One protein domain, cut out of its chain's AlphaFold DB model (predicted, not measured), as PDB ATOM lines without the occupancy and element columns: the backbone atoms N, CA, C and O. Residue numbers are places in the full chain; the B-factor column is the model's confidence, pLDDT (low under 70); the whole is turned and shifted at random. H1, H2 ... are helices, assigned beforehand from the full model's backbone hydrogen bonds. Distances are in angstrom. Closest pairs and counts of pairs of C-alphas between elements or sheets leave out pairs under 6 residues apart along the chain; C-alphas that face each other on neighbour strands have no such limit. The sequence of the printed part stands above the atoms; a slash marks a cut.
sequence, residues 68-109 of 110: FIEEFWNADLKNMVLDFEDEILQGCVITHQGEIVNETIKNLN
ATOM      1  N   PHE A  68      39.862  27.526 -53.681       94.06
ATOM      2  CA  PHE A  68      40.684  26.701 -52.798       94.06
ATOM      3  C   PHE A  68      40.390  26.964 -51.314       94.06
ATOM      4  O   PHE A  68      40.316  26.031 -50.528       94.06
ATOM      5  N   ILE A  69      40.201  28.225 -50.912       93.94
ATOM      6  CA  ILE A  69      39.836  28.563 -49.527       93.94
ATOM      7  C   ILE A  69      38.425  28.066 -49.200       93.94
ATOM      8  O   ILE A  69      38.215  27.530 -48.115       93.94
ATOM      9  N   GLU A  70      37.473  28.248 -50.116       94.31
ATOM     10  CA  GLU A  70      36.079  27.828 -49.944       94.31
ATOM     11  C   GLU A  70      35.951  26.318 -49.725       94.31
ATOM     12  O   GLU A  70      35.171  25.915 -48.867       94.31
ATOM     13  N   GLU A  71      36.758  25.504 -50.413       93.44
ATOM     14  CA  GLU A  71      36.777  24.042 -50.255       93.44
ATOM     15  C   GLU A  71      37.053  23.605 -48.805       93.44
ATOM     16  O   GLU A  71      36.438  22.671 -48.296       93.44
ATOM     17  N   PHE A  72      37.942  24.316 -48.104       93.88
ATOM     18  CA  PHE A  72      38.378  23.956 -46.749       93.88
ATOM     19  C   PHE A  72      37.778  24.845 -45.651       93.88
ATOM     20  O   PHE A  72      38.135  24.705 -44.479       93.88
ATOM     21  N   TRP A  73      36.891  25.783 -45.986       95.94
ATOM     22  CA  TRP A  73      36.267  26.679 -45.015       95.94
ATOM     23  C   TRP A  73      34.967  26.093 -44.459       95.94
ATOM     24  O   TRP A  73      34.018  25.816 -45.189       95.94
ATOM     25  N   ASN A  74      34.863  25.995 -43.131       96.25
ATOM     26  CA  ASN A  74      33.617  25.644 -42.462       96.25
ATOM     27  C   ASN A  74      32.922  26.903 -41.922       96.25
ATOM     28  O   ASN A  74      33.379  27.529 -40.961       96.25
ATOM     29  N   ALA A  75      31.782  27.265 -42.520       94.88
ATOM     30  CA  ALA A  75      31.037  28.473 -42.164       94.88
ATOM     31  C   ALA A  75      30.417  28.432 -40.754       94.88
ATOM     32  O   ALA A  75      30.331  29.474 -40.100       94.88
ATOM     33  N   ASP A  76      30.022  27.249 -40.275       96.12
ATOM     34  CA  ASP A  76      29.390  27.074 -38.964       96.12
ATOM     35  C   ASP A  76      30.419  27.177 -37.833       96.12
ATOM     36  O   ASP A  76      30.223  27.896 -36.851       96.12
ATOM     37  N   LEU A  77      31.551  26.486 -37.998       95.56
ATOM     38  CA  LEU A  77      32.669  26.484 -37.056       95.56
ATOM     39  C   LEU A  77      33.536  27.745 -37.166       95.56
ATOM     40  O   LEU A  77      34.312  28.036 -36.254       95.56
ATOM     41  N   LYS A  78      33.386  28.505 -38.259       95.19
ATOM     42  CA  LYS A  78      34.173  29.701 -38.596       95.19
ATOM     43  C   LYS A  78      35.677  29.431 -38.570       95.19
ATOM     44  O   LYS A  78      36.455  30.239 -38.055       95.19
ATOM     45  N   ASN A  79      36.081  28.280 -39.094       95.88
ATOM     46  CA  ASN A  79      37.470  27.855 -39.155       95.88
ATOM     47  C   ASN A  79      37.769  27.103 -40.457       95.88
ATOM     48  O   ASN A  79      36.869  26.681 -41.180       95.88
ATOM     49  N   MET A  80      39.061  26.936 -40.734       93.88
ATOM     50  CA  MET A  80      39.525  26.023 -41.773       93.88
ATOM     51  C   MET A  80      39.495  24.592 -41.230       93.88
ATOM     52  O   MET A  80      40.016  24.339 -40.139       93.88
ATOM     53  N   VAL A  81      38.923  23.668 -41.994       92.31
ATOM     54  CA  VAL A  81      38.963  22.228 -41.732       92.31
ATOM     55  C   VAL A  81      39.965  21.624 -42.704       92.31
ATOM     56  O   VAL A  81      39.688  21.480 -43.888       92.31
ATOM     57  N   LEU A  82      41.160  21.327 -42.197       91.31
ATOM     58  CA  LEU A  82      42.258  20.769 -42.980       91.31
ATOM     59  C   LEU A  82      42.420  19.295 -42.619       91.31
ATOM     60  O   LEU A  82      42.878  18.978 -41.520       91.31
ATOM     61  N   ASP A  83      42.032  18.417 -43.536       90.50
ATOM     62  CA  ASP A  83      42.317  16.990 -43.447       90.50
ATOM     63  C   ASP A  83      43.592  16.687 -44.238       90.50
ATOM     64  O   ASP A  83      43.596  16.714 -45.461       90.50
ATOM     65  N   PHE A  84      44.706  16.426 -43.559       87.38
ATOM     66  CA  PHE A  84      45.979  16.162 -44.242       87.38
ATOM     67  C   PHE A  84      46.040  14.780 -44.917       87.38
ATOM     68  O   PHE A  84      47.027  14.484 -45.592       87.38
ATOM     69  N   GLU A  85      45.002  13.956 -44.769       86.69
ATOM     70  CA  GLU A  85      44.812  12.740 -45.563       86.69
ATOM     71  C   GLU A  85      44.083  13.014 -46.893       86.69
ATOM     72  O   GLU A  85      44.035  12.135 -47.752       86.69
ATOM     73  N   ASP A  86      43.549  14.225 -47.095       89.44
ATOM     74  CA  ASP A  86      42.933  14.647 -48.354       89.44
ATOM     75  C   ASP A  86      43.975  14.778 -49.481       89.44
ATOM     76  O   ASP A  86      45.036  15.390 -49.314       89.44
ATOM     77  N   GLU A  87      43.664  14.232 -50.661       87.31
ATOM     78  CA  GLU A  87      44.587  14.194 -51.803       87.31
ATOM     79  C   GLU A  87      44.987  15.595 -52.299       87.31
ATOM     80  O   GLU A  87      46.135  15.804 -52.708       87.31
ATOM     81  N   ILE A  88      44.073  16.574 -52.241       87.69
ATOM     82  CA  ILE A  88      44.357  17.956 -52.647       87.69
ATOM     83  C   ILE A  88      45.361  18.559 -51.663       87.69
ATOM     84  O   ILE A  88      46.376  19.130 -52.076       87.69
ATOM     85  N   LEU A  89      45.133  18.397 -50.357       91.12
ATOM     86  CA  LEU A  89      46.040  18.921 -49.335       91.12
ATOM     87  C   LEU A  89      47.409  18.231 -49.352       91.12
ATOM     88  O   LEU A  89      48.421  18.922 -49.217       91.12
ATOM     89  N   GLN A  90      47.490  16.923 -49.601       90.31
ATOM     90  CA  GLN A  90      48.776  16.224 -49.753       90.31
ATOM     91  C   GLN A  90      49.604  16.758 -50.931       90.31
ATOM     92  O   GLN A  90      50.828  16.904 -50.828       90.31
ATOM     93  N   GLY A  91      48.942  17.098 -52.041       89.81
ATOM     94  CA  GLY A  91      49.586  17.710 -53.203       89.81
ATOM     95  C   GLY A  91      50.055  19.149 -52.956       89.81
ATOM     96  O   GLY A  91      51.093  19.555 -53.480       89.81
ATOM     97  N   CYS A  92      49.319  19.919 -52.149       92.38
ATOM     98  CA  CYS A  92      49.563  21.351 -51.961       92.38
ATOM     99  C   CYS A  92      50.445  21.699 -50.749       92.38
ATOM    100  O   CYS A  92      51.201  22.674 -50.799       92.38
ATOM    101  N   VAL A  93      50.351  20.963 -49.640       93.56
ATOM    102  CA  VAL A  93      51.006  21.337 -48.376       93.56
ATOM    103  C   VAL A  93      52.468  20.901 -48.380       93.56
ATOM    104  O   VAL A  93      52.782  19.721 -48.282       93.56
ATOM    105  N   ILE A  94      53.386  21.870 -48.424       94.56
ATOM    106  CA  ILE A  94      54.835  21.611 -48.383       94.56
ATOM    107  C   ILE A  94      55.341  21.384 -46.948       94.56
ATOM    108  O   ILE A  94      56.117  20.458 -46.701       94.56
ATOM    109  N   THR A  95      54.895  22.203 -45.988       94.12
ATOM    110  CA  THR A  95      55.313  22.144 -44.577       94.12
ATOM    111  C   THR A  95      54.127  22.313 -43.632       94.12
ATOM    112  O   THR A  95      53.196  23.068 -43.918       94.12
ATOM    113  N   HIS A  96      54.175  21.630 -42.489       92.75
ATOM    114  CA  HIS A  96      53.224  21.797 -41.398       92.75
ATOM    115  C   HIS A  96      53.936  21.576 -40.057       92.75
ATOM    116  O   HIS A  96      54.738  20.658 -39.923       92.75
ATOM    117  N   GLN A  97      53.668  22.436 -39.067       94.12
ATOM    118  CA  GLN A  97      54.239  22.345 -37.708       94.12
ATOM    119  C   GLN A  97      55.779  22.263 -37.647       94.12
ATOM    120  O   GLN A  97      56.340  21.633 -36.758       94.12
ATOM    121  N   GLY A  98      56.469  22.938 -38.569       94.50
ATOM    122  CA  GLY A  98      57.935  22.969 -38.610       94.50
ATOM    123  C   GLY A  98      58.578  21.789 -39.343       94.50
ATOM    124  O   GLY A  98      59.789  21.800 -39.533       94.50
ATOM    125  N   GLU A  99      57.785  20.827 -39.814       93.19
ATOM    126  CA  GLU A  99      58.262  19.677 -40.578       93.19
ATOM    127  C   GLU A  99      57.918  19.832 -42.062       93.19
ATOM    128  O   GLU A  99      56.893  20.418 -42.431       93.19
ATOM    129  N   ILE A 100      58.767  19.296 -42.938       93.69
ATOM    130  CA  ILE A 100      58.404  19.092 -44.346       93.69
ATOM    131  C   ILE A 100      57.445  17.904 -44.373       93.69
ATOM    132  O   ILE A 100      57.782  16.849 -43.842       93.69
ATOM    133  N   VAL A 101      56.269  18.047 -44.983       91.88
ATOM    134  CA  VAL A 101      55.266  16.964 -45.068       91.88
ATOM    135  C   VAL A 101      55.105  16.422 -46.485       91.88
ATOM    136  O   VAL A 101      54.805  15.244 -46.642       91.88
ATOM    137  N   ASN A 102      55.407  17.226 -47.507       92.75
ATOM    138  CA  ASN A 102      55.339  16.797 -48.901       92.75
ATOM    139  C   ASN A 102      56.479  15.832 -49.263       92.75
ATOM    140  O   ASN A 102      57.660  16.181 -49.174       92.75
ATOM    141  N   GLU A 103      56.128  14.630 -49.721       90.12
ATOM    142  CA  GLU A 103      57.096  13.576 -50.045       90.12
ATOM    143  C   GLU A 103      58.018  13.933 -51.218       90.12
ATOM    144  O   GLU A 103      59.212  13.631 -51.175       90.12
ATOM    145  N   THR A 104      57.514  14.631 -52.241       91.12
ATOM    146  CA  THR A 104      58.341  15.093 -53.368       91.12
ATOM    147  C   THR A 104      59.448  16.017 -52.871       91.12
ATOM    148  O   THR A 104      60.613  15.831 -53.217       91.12
ATOM    149  N   ILE A 105      59.110  16.964 -51.993       92.38
ATOM    150  CA  ILE A 105      60.079  17.906 -51.423       92.38
ATOM    151  C   ILE A 105      61.051  17.213 -50.459       92.38
ATOM    152  O   ILE A 105      62.250  17.484 -50.513       92.38
ATOM    153  N   LYS A 106      60.587  16.276 -49.619       90.81
ATOM    154  CA  LYS A 106      61.474  15.494 -48.734       90.81
ATOM    155  C   LYS A 106      62.552  14.737 -49.507       90.81
ATOM    156  O   LYS A 106      63.680  14.625 -49.032       90.81
ATOM    157  N   ASN A 107      62.202  14.199 -50.672       91.19
ATOM    158  CA  ASN A 107      63.100  13.361 -51.462       91.19
ATOM    159  C   ASN A 107      64.049  14.156 -52.373       91.19
ATOM    160  O   ASN A 107      65.012  13.575 -52.853       91.19
ATOM    161  N   LEU A 108      63.845  15.467 -52.562       85.75
ATOM    162  CA  LEU A 108      64.780  16.328 -53.308       85.75
ATOM    163  C   LEU A 108      66.116  16.565 -52.580       85.75
ATOM    164  O   LEU A 108      67.095  16.937 -53.218       85.75
ATOM    165  N   ASN A 109      66.160  16.354 -51.259       60.34
ATOM    166  CA  ASN A 109      67.347  16.559 -50.417       60.34
ATOM    167  C   ASN A 109      68.068  15.250 -50.027       60.34
ATOM    168  O   ASN A 109      68.938  15.279 -49.153       60.34
TER     169      ASN A 109
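AT A GLANCE: This is residues 68 to 109 of the 110 residues of the protein "NAD(P)(+) transhydrogenase (Re/Si-specific) subunit alpha" of Alphaproteobacteria bacterium (UniProt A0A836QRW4). This is a drawn-out rod with little regular structure: three short helices spaced along its length, H2 between H1 and H3, joined by chain that folds back on itself in two narrow loops, residues 73 to 80 and 95 to 100. The printed part has 42 residues, with H1, H2 and H3 in that order and no named strand; its class is all helix, though under half of the residues are in named elements. It is loose, with a radius of gyration of the C-alphas of 12.2 A and spans of 41 by 19 by 14 A.

HOW THE PARTS SIT: Start at H2, residues 87 to 92, which is apart from H1, residues 68 to 72, and from H3, residues 103 to 107. H1 and H3 are apart too. Look for short antiparallel pairings of residues 73 to 74 with 79 to 80, and 95 to 96 with 99 to 100. Every O i to N i+4 pair is within hydrogen-bond range in H2 and H3; in H1 0 of 1 is, and 1 of 2 O i to N i+3 pairs.

IN THESE COORDINATES: Find C-alpha 87 at (44.587, 14.194, -51.803); from there H2 runs 8.7 A to C-alpha 92. H1 begins at (40.684, 26.701, -52.798) and spans 7.0 A; H3 spans 6.2 A and ends at (63.100, 13.361, -51.462).

THE WHOLE: The C-alphas farthest apart, of Asp 76 and Asn 109, are 41.0 A apart. The printed part has no cut; the link from H1 to H2 is long. Only residue 109 has pLDDT under 70.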